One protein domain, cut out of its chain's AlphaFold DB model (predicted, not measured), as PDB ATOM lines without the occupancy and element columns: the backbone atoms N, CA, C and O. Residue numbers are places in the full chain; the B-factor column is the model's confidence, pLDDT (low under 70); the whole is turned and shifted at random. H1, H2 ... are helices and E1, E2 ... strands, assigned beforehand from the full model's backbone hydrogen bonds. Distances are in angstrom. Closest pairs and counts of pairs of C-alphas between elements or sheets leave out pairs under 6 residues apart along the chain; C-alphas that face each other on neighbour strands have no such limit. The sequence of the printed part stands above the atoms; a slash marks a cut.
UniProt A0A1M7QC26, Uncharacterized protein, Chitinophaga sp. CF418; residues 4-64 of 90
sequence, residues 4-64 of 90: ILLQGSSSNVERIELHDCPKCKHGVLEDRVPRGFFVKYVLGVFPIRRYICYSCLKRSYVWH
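What this domain is: This is residues 4 to 64 of the 90 residues of an uncharacterized protein of Chitinophaga sp. CF418 (UniProt A0A1M7QC26). A small twisted sheet of three strands, E3, E4 and E5, makes the middle of a long, loose shape, with the hairpin of E1 and E2 set off from it at one end and the short helix H1 at the other, in the loop between E3 and E4. The long link from E2 to E3, residues 18 to 28, loops round at the end of the sheet where the turn between E4 and E5 lies. The printed part has 61 residues, under half of them in named elements, in the order E1, E2, E3, H1, E4, E5; the class is mostly strand, and both sheets, E1 - E2 and E3 - E4 - E5, are antiparallel. The whole is loose, with a radius of gyration of the C-alphas of 13.7 A, and flat, spanning 40 by 28 by 15 A.

How they stand to each other: E1, residues 4 to 7, and E2, residues 14 to 17, form a hairpin of antiparallel strands at 152 degrees between their directions. N 14 and O 7 are 3.1 A apart, within hydrogen-bond range. E2 is apart from E3, residues 29 to 33. E3 is an edge strand and the antiparallel neighbour of E4, residues 48 to 53, at 124 degrees; N 33 and O 50 are within hydrogen-bond range at 2.9 A. Between E3 and E4 along the chain comes H1, residues 37 to 42, which is not on the sheet. In H1 every O i to N i+4 pair is within hydrogen-bond range. E4, the inner strand, forms a hairpin with the other edge strand, E5, residues 59 to 63, antiparallel at 144 degrees. N 62 and O 49 are within hydrogen-bond range at 2.9 A, and C-alphas 52 and 59 face each other at 4.5 A. H1 and E5 are apart. The sheet is only just strongly twisted, with C-alphas up to 4.3 A off its best plane.

Where its parts are: E1 begins at C-alpha 4, (10.695, -35.094, -37.550), and measures 9.3 A from first to last C-alpha. E2 measures 9.4 A and E3 10.2 A. H1 measures 8.7 A, from C-alpha 37 at (-15.787, -45.055, -22.783) to C-alpha 42. E4, the longest strand by residues, measures 16.4 A. E5 measures 13.3 A and ends at C-alpha 63, (-8.922, -37.834, -37.760).

The domain as a whole: The two C-alphas farthest apart, those of Ser 10 and Phe 38, are 40.7 A from each other. The printed part has no cut. The link from E2 to E3 is long, with 11 residues; those from E3 to H1, H1 to E4 and E4 to E5 are tight. Mean pLDDT of the printed part is 72.6, with residues 4 to 19 and residue 30 under 70.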
ATOM      1  N   ILE A   4      10.475 -33.660 -37.385       49.88
ATOM      2  CA  ILE A   4      10.695 -35.094 -37.550       49.88
ATOM      3  C   ILE A   4      11.538 -35.558 -36.367       49.88
ATOM      4  O   ILE A   4      12.718 -35.221 -36.286       49.88
ATOM      5  N   LEU A   5      10.947 -36.334 -35.458       51.06
ATOM      6  CA  LEU A   5      11.727 -37.092 -34.484       51.06
ATOM      7  C   LEU A   5      12.074 -38.448 -35.104       51.06
ATOM      8  O   LEU A   5      11.188 -39.190 -35.524       51.06
ATOM      9  N   LEU A   6      13.372 -38.734 -35.206       52.25
ATOM     10  CA  LEU A   6      13.899 -40.029 -35.631       52.25
ATOM     11  C   LEU A   6      14.042 -40.891 -34.370       52.25
ATOM     12  O   LEU A   6      14.994 -40.718 -33.612       52.25
ATOM     13  N   GLN A   7      13.093 -41.790 -34.116       47.19
ATOM     14  CA  GLN A   7      13.226 -42.816 -33.078       47.19
ATOM     15  C   GLN A   7      13.386 -44.178 -33.760       47.19
ATOM     16  O   GLN A   7      12.533 -44.594 -34.541       47.19
ATOM     17  N   GLY A   8      14.515 -44.850 -33.509       46.00
ATOM     18  CA  GLY A   8      14.821 -46.140 -34.124       46.00
ATOM     19  C   GLY A   8      16.224 -46.670 -33.834       46.00
ATOM     20  O   GLY A   8      17.192 -45.913 -33.832       46.00
ATOM     21  N   SER A   9      16.332 -47.984 -33.619       53.53
ATOM     22  CA  SER A   9      17.591 -48.731 -33.767       53.53
ATOM     23  C   SER A   9      17.918 -48.854 -35.261       53.53
ATOM     24  O   SER A   9      17.005 -48.774 -36.078       53.53
ATOM     25  N   SER A  10      19.194 -49.054 -35.613       51.81
ATOM     26  CA  SER A  10      19.813 -48.977 -36.958       51.81
ATOM     27  C   SER A  10      19.055 -49.610 -38.149       51.81
ATOM     28  O   SER A  10      19.467 -49.395 -39.287       51.81
ATOM     29  N   SER A  11      17.994 -50.388 -37.928       55.91
ATOM     30  CA  SER A  11      17.175 -51.048 -38.950       55.91
ATOM     31  C   SER A  11      15.701 -50.608 -39.015       55.91
ATOM     32  O   SER A  11      15.017 -51.006 -39.954       55.91
ATOM     33  N   ASN A  12      15.178 -49.807 -38.075       43.78
ATOM     34  CA  ASN A  12      13.770 -49.386 -38.079       43.78
ATOM     35  C   ASN A  12      13.625 -47.963 -37.520       43.78
ATOM     36  O   ASN A  12      13.566 -47.770 -36.309       43.78
ATOM     37  N   VAL A  13      13.637 -46.965 -38.406       51.94
ATOM     38  CA  VAL A  13      13.468 -45.548 -38.058       51.94
ATOM     39  C   VAL A  13      12.019 -45.159 -38.329       51.94
ATOM     40  O   VAL A  13      11.634 -44.949 -39.481       51.94
ATOM     41  N   GLU A  14      11.203 -45.059 -37.281       51.44
ATOM     42  CA  GLU A  14       9.820 -44.599 -37.416       51.44
ATOM     43  C   GLU A  14       9.796 -43.064 -37.457       51.44
ATOM     44  O   GLU A  14      10.222 -42.388 -36.519       51.44
ATOM     45  N   ARG A  15       9.313 -42.484 -38.567       49.53
ATOM     46  CA  ARG A  15       9.049 -41.039 -38.655       49.53
ATOM     47  C   ARG A  15       7.702 -40.742 -38.011       49.53
ATOM     48  O   ARG A  15       6.660 -41.073 -38.573       49.53
ATOM     49  N   ILE A  16       7.722 -40.073 -36.867       55.78
ATOM     50  CA  ILE A  16       6.504 -39.601 -36.206       55.78
ATOM     51  C   ILE A  16       6.292 -38.147 -36.645       55.78
ATOM     52  O   ILE A  16       7.015 -37.252 -36.209       55.78
ATOM     53  N   GLU A  17       5.344 -37.903 -37.557       57.91
ATOM     54  CA  GLU A  17       4.941 -36.535 -37.911       57.91
ATOM     55  C   GLU A  17       4.204 -35.906 -36.719       57.91
ATOM     56  O   GLU A  17       3.065 -36.265 -36.411       57.91
ATOM     57  N   LEU A  18       4.858 -34.966 -36.031       60.78
ATOM     58  CA  LEU A  18       4.237 -34.196 -34.956       60.78
ATOM     59  C   LEU A  18       3.357 -33.097 -35.557       60.78
ATOM     60  O   LEU A  18       3.825 -32.221 -36.287       60.78
ATOM     61  N   HIS A  19       2.059 -33.160 -35.258       69.62
ATOM     62  CA  HIS A  19       1.100 -32.142 -35.674       69.62
ATOM     63  C   HIS A  19       1.118 -30.948 -34.715       69.62
ATOM     64  O   HIS A  19       1.026 -31.106 -33.494       69.62
ATOM     65  N   ASP A  20       1.142 -29.746 -35.291       73.19
ATOM     66  CA  ASP A  20       0.967 -28.500 -34.550       73.19
ATOM     67  C   ASP A  20      -0.403 -28.474 -33.860       73.19
ATOM     68  O   ASP A  20      -1.430 -28.873 -34.423       73.19
ATOM     69  N   CYS A  21      -0.448 -27.964 -32.629       76.00
ATOM     70  CA  CYS A  21      -1.702 -27.832 -31.908       76.00
ATOM     71  C   CYS A  21      -2.615 -26.810 -32.601       76.00
ATOM     72  O   CYS A  21      -2.275 -25.623 -32.650       76.00
ATOM     73  N   PRO A  22      -3.833 -27.196 -33.037       76.38
ATOM     74  CA  PRO A  22      -4.726 -26.292 -33.765       76.38
ATOM     75  C   PRO A  22      -5.207 -25.112 -32.913       76.38
ATOM     76  O   PRO A  22      -5.685 -24.117 -33.448       76.38
ATOM     77  N   LYS A  23      -5.106 -25.215 -31.580       78.00
ATOM     78  CA  LYS A  23      -5.636 -24.208 -30.651       78.00
ATOM     79  C   LYS A  23      -4.642 -23.122 -30.281       78.00
ATOM     80  O   LYS A  23      -5.071 -22.023 -29.964       78.00
ATOM     81  N   CYS A  24      -3.353 -23.435 -30.265       76.19
ATOM     82  CA  CYS A  24      -2.339 -22.478 -29.842       76.19
ATOM     83  C   CYS A  24      -1.193 -22.309 -30.825       76.19
ATOM     84  O   CYS A  24      -0.434 -21.368 -30.660       76.19
ATOM     85  N   LYS A  25      -1.069 -23.176 -31.842       76.62
ATOM     86  CA  LYS A  25      -0.061 -23.097 -32.916       76.62
ATOM     87  C   LYS A  25       1.401 -23.015 -32.442       76.62
ATOM     88  O   LYS A  25       2.290 -22.816 -33.259       76.62
ATOM     89  N   HIS A  26       1.633 -23.162 -31.139       76.44
ATOM     90  CA  HIS A  26       2.925 -22.978 -30.484       76.44
ATOM     91  C   HIS A  26       3.453 -24.273 -29.870       76.44
ATOM     92  O   HIS A  26       4.656 -24.456 -29.768       76.44
ATOM     93  N   GLY A  27       2.543 -25.165 -29.473       74.44
ATOM     94  CA  GLY A  27       2.870 -26.479 -28.938       74.44
ATOM     95  C   GLY A  27       2.513 -27.598 -29.899       74.44
ATOM     96  O   GLY A  27       1.651 -27.431 -30.769       74.44
ATOM     97  N   VAL A  28       3.106 -28.760 -29.673       74.19
ATOM     98  CA  VAL A  28       2.836 -29.988 -30.419       74.19
ATOM     99  C   VAL A  28       1.891 -30.932 -29.704       74.19
ATOM    100  O   VAL A  28       1.776 -30.943 -28.478       74.19
ATOM    101  N   LEU A  29       1.192 -31.731 -30.507       74.81
ATOM    102  CA  LEU A  29       0.492 -32.924 -30.047       74.81
ATOM    103  C   LEU A  29       1.497 -34.073 -29.921       74.81
ATOM    104  O   LEU A  29       1.708 -34.809 -30.880       74.81
ATOM    105  N   GLU A  30       2.097 -34.218 -28.744       68.00
ATOM    106  CA  GLU A  30       3.070 -35.283 -28.457       68.00
ATOM    107  C   GLU A  30       2.369 -36.582 -28.060       68.00
ATOM    108  O   GLU A  30       2.553 -37.615 -28.703       68.00
ATOM    109  N   ASP A  31       1.493 -36.522 -27.052       76.25
ATOM    110  CA  ASP A  31       0.991 -37.737 -26.417       76.25
ATOM    111  C   ASP A  31      -0.406 -38.156 -26.866       76.25
ATOM    112  O   ASP A  31      -1.366 -37.373 -26.937       76.25
ATOM    113  N   ARG A  32      -0.530 -39.464 -27.104       76.69
ATOM    114  CA  ARG A  32      -1.795 -40.133 -27.386       76.69
ATOM    115  C   ARG A  32      -2.508 -40.464 -26.079       76.69
ATOM    116  O   ARG A  32      -2.053 -41.284 -25.292       76.69
ATOM    117  N   VAL A  33      -3.696 -39.897 -25.901       81.69
ATOM    118  CA  VAL A  33      -4.503 -40.071 -24.687       81.69
ATOM    119  C   VAL A  33      -5.606 -41.110 -24.927       81.69
ATOM    120  O   VAL A  33      -6.203 -41.129 -26.012       81.69
ATOM    121  N   PRO A  34      -5.941 -41.962 -23.936       79.88
ATOM    122  CA  PRO A  34      -7.071 -42.875 -24.046       79.88
ATOM    123  C   PRO A  34      -8.386 -42.141 -24.348       79.88
ATOM    124  O   PRO A  34      -8.676 -41.039 -23.865       79.88
ATOM    125  N   ARG A  35      -9.204 -42.777 -25.192       79.50
ATOM    126  CA  ARG A  35     -10.561 -42.317 -25.509       79.50
ATOM    127  C   ARG A  35     -11.477 -42.622 -24.322       79.50
ATOM    128  O   ARG A  35     -11.339 -43.670 -23.700       79.50
ATOM    129  N   GLY A  36     -12.416 -41.721 -24.028       81.81
ATOM    130  CA  GLY A  36     -13.460 -41.999 -23.037       81.81
ATOM    131  C   GLY A  36     -14.346 -43.165 -23.484       81.81
ATOM    132  O   GLY A  36     -14.479 -43.402 -24.687       81.81
ATOM    133  N   PHE A  37     -14.962 -43.867 -22.527       80.94
ATOM    134  CA  PHE A  37     -15.787 -45.055 -22.783       80.94
ATOM    135  C   PHE A  37     -16.838 -44.817 -23.875       80.94
ATOM    136  O   PHE A  37     -16.880 -45.561 -24.849       80.94
ATOM    137  N   PHE A  38     -17.596 -43.722 -23.797       81.38
ATOM    138  CA  PHE A  38     -18.635 -43.407 -24.784       81.38
ATOM    139  C   PHE A  38     -18.090 -43.265 -26.216       81.38
ATOM    140  O   PHE A  38     -18.604 -43.870 -27.151       81.38
ATOM    141  N   VAL A  39     -16.987 -42.528 -26.388       78.75
ATOM    142  CA  VAL A  39     -16.347 -42.333 -27.702       78.75
ATOM    143  C   VAL A  39     -15.801 -43.654 -28.242       78.75
ATOM    144  O   VAL A  39     -15.833 -43.884 -29.446       78.75
ATOM    145  N   LYS A  40     -15.317 -44.542 -27.367       76.69
ATOM    146  CA  LYS A  40     -14.841 -45.871 -27.764       76.69
ATOM    147  C   LYS A  40     -15.980 -46.759 -28.276       76.69
ATOM    148  O   LYS A  40     -15.775 -47.440 -29.274       76.69
ATOM    149  N   TYR A  41     -17.140 -46.748 -27.621       82.19
ATOM    150  CA  TYR A  41     -18.272 -47.599 -28.001       82.19
ATOM    151  C   TYR A  41     -19.032 -47.072 -29.223       82.19
ATOM    152  O   TYR A  41     -19.342 -47.850 -30.116       82.19
ATOM    153  N   VAL A  42     -19.280 -45.761 -29.310       82.94
ATOM    154  CA  VAL A  42     -20.074 -45.178 -30.409       82.94
ATOM    155  C   VAL A  42     -19.235 -44.943 -31.666       82.94
ATOM    156  O   VAL A  42     -19.678 -45.210 -32.777       82.94
ATOM    157  N   LEU A  43     -18.001 -44.457 -31.507       78.12
ATOM    158  CA  LEU A  43     -17.113 -44.094 -32.618       78.12
ATOM    159  C   LEU A  43     -15.955 -45.091 -32.773       78.12
ATOM    160  O   LEU A  43     -14.918 -44.756 -33.346       78.12
ATOM    161  N   GLY A  44     -16.117 -46.317 -32.266       75.06
ATOM    162  CA  GLY A  44     -15.098 -47.369 -32.333       75.06
ATOM    163  C   GLY A  44     -14.721 -47.760 -33.762       75.06
ATOM    164  O   GLY A  44     -13.560 -48.070 -34.019       75.06
ATOM    165  N   VAL A  45     -15.678 -47.661 -34.689       77.62
ATOM    166  CA  VAL A  45     -15.493 -47.933 -36.124       77.62
ATOM    167  C   VAL A  45     -14.640 -46.855 -36.801       77.62
ATOM    168  O   VAL A  45     -13.956 -47.121 -37.787       77.62
ATOM    169  N   PHE A  46     -14.626 -45.634 -36.263       79.38
ATOM    170  CA  PHE A  46     -13.901 -44.530 -36.874       79.38
ATOM    171  C   PHE A  46     -12.455 -44.441 -36.356       79.38
ATOM    172  O   PHE A  46     -12.205 -44.543 -35.145       79.38
ATOM    173  N   PRO A  47     -11.470 -44.177 -37.239       77.19
ATOM    174  CA  PRO A  47     -10.058 -44.037 -36.882       77.19
ATOM    175  C   PRO A  47      -9.764 -42.673 -36.224       77.19
ATOM    176  O   PRO A  47      -8.875 -41.924 -36.629       77.19
ATOM    177  N   ILE A  48     -10.518 -42.331 -35.180       83.00
ATOM    178  CA  ILE A  48     -10.380 -41.081 -34.430       83.00
ATOM    179  C   ILE A  48      -9.396 -41.302 -33.284       83.00
ATOM    180  O   ILE A  48      -9.606 -42.160 -32.421       83.00
ATOM    181  N   ARG A  49      -8.329 -40.503 -33.239       82.31
ATOM    182  CA  ARG A  49      -7.331 -40.525 -32.160       82.31
ATOM    183  C   ARG A  49      -7.436 -39.244 -31.335       82.31
ATOM    184  O   ARG A  49      -7.769 -38.185 -31.861       82.31
ATOM    185  N   ARG A  50      -7.190 -39.349 -30.028       84.62
ATOM    186  CA  ARG A  50      -7.191 -38.209 -29.105       84.62
ATOM    187  C   ARG A  50      -5.758 -37.899 -28.705       84.62
ATOM    188  O   ARG A  50      -5.047 -38.803 -28.272       84.62
ATOM    189  N   TYR A  51      -5.381 -36.636 -28.817       85.88
ATOM    190  CA  TYR A  51      -4.058 -36.155 -28.447       85.88
ATOM    191  C   TYR A  51      -4.167 -34.984 -27.471       85.88
ATOM    192  O   TYR A  51      -5.198 -34.295 -27.416       85.88
ATOM    193  N   ILE A  52      -3.112 -34.780 -26.688       83.94
ATOM    194  CA  ILE A  52      -2.968 -33.642 -25.781       83.94
ATOM    195  C   ILE A  52      -1.797 -32.766 -26.222       83.94
ATOM    196  O   ILE A  52      -0.747 -33.263 -26.607       83.94
ATOM    197  N   CYS A  53      -2.008 -31.452 -26.186       84.94
ATOM    198  CA  CYS A  53      -0.930 -30.476 -26.288       84.94
ATOM    199  C   CYS A  53      -0.509 -30.077 -24.875       84.94
ATOM    200  O   CYS A  53      -1.357 -29.582 -24.128       84.94
ATOM    201  N   TYR A  54       0.763 -30.239 -24.515       82.56
ATOM    202  CA  TYR A  54       1.254 -29.874 -23.182       82.56
ATOM    203  C   TYR A  54       1.506 -28.379 -23.003       82.56
ATOM    204  O   TYR A  54       1.361 -27.875 -21.896       82.56
ATOM    205  N   SER A  55       1.746 -27.633 -24.082       83.50
ATOM    206  CA  SER A  55       1.901 -26.174 -23.990       83.50
ATOM    207  C   SER A  55       0.598 -25.470 -23.602       83.50
ATOM    208  O   SER A  55       0.612 -24.396 -23.014       83.50
ATOM    209  N   CYS A  56      -0.548 -26.058 -23.959       84.88
ATOM    210  CA  CYS A  56      -1.861 -25.417 -23.837       84.88
ATOM    211  C   CYS A  56      -2.841 -26.257 -23.011       84.88
ATOM    212  O   CYS A  56      -3.978 -25.836 -22.810       84.88
ATOM    213  N   LEU A  57      -2.430 -27.466 -22.606       84.00
ATOM    214  CA  LEU A  57      -3.183 -28.480 -21.849       84.00
ATOM    215  C   LEU A  57      -4.543 -28.864 -22.458       84.00
ATOM    216  O   LEU A  57      -5.373 -29.537 -21.840       84.00
ATOM    217  N   LYS A  58      -4.793 -28.463 -23.707       84.69
ATOM    218  CA  LYS A  58      -6.042 -28.735 -24.413       84.69
ATOM    219  C   LYS A  58      -5.935 -30.048 -25.174       84.69
ATOM    220  O   LYS A  58      -4.931 -30.358 -25.810       84.69
ATOM    221  N   ARG A  59      -7.040 -30.791 -25.148       85.81
ATOM    222  CA  ARG A  59      -7.215 -32.053 -25.870       85.81
ATOM    223  C   ARG A  59      -7.901 -31.784 -27.209       85.81
ATOM    224  O   ARG A  59      -8.859 -31.004 -27.260       85.81
ATOM    225  N   SER A  60      -7.446 -32.446 -28.264       83.25
ATOM    226  CA  SER A  60      -8.059 -32.403 -29.594       83.25
ATOM    227  C   SER A  60      -8.222 -33.811 -30.157       83.25
ATOM    228  O   SER A  60      -7.433 -34.720 -29.888       83.25
ATOM    229  N   TYR A  61      -9.302 -33.996 -30.913       84.00
ATOM    230  CA  TYR A  61      -9.521 -35.198 -31.700       84.00
ATOM    231  C   TYR A  61      -8.958 -34.955 -33.094       84.00
ATOM    232  O   TYR A  61      -9.285 -33.953 -33.726       84.00
ATOM    233  N   VAL A  62      -8.101 -35.862 -33.546       81.62
ATOM    234  CA  VAL A  62      -7.514 -35.828 -34.883       81.62
ATOM    235  C   VAL A  62      -8.030 -37.037 -35.643       81.62
ATOM    236  O   VAL A  62      -7.997 -38.172 -35.151       81.62
ATOM    237  N   TRP A  63      -8.532 -36.779 -36.845       80.12
ATOM    238  CA  TRP A  63      -8.922 -37.834 -37.760       80.12
ATOM    239  C   TRP A  63      -7.667 -38.447 -38.370       80.12
ATOM    240  O   TRP A  63      -6.995 -37.817 -39.186       80.12
ATOM    241  N   HIS A  64      -7.334 -39.670 -37.971       71.12
ATOM    242  CA  HIS A  64      -6.148 -40.329 -38.490       71.12
ATOM    243  C   HIS A  64      -6.475 -40.949 -39.849       71.12
ATOM    244  O   HIS A  64      -6.979 -42.069 -39.928       71.12
TER     245      HIS A  64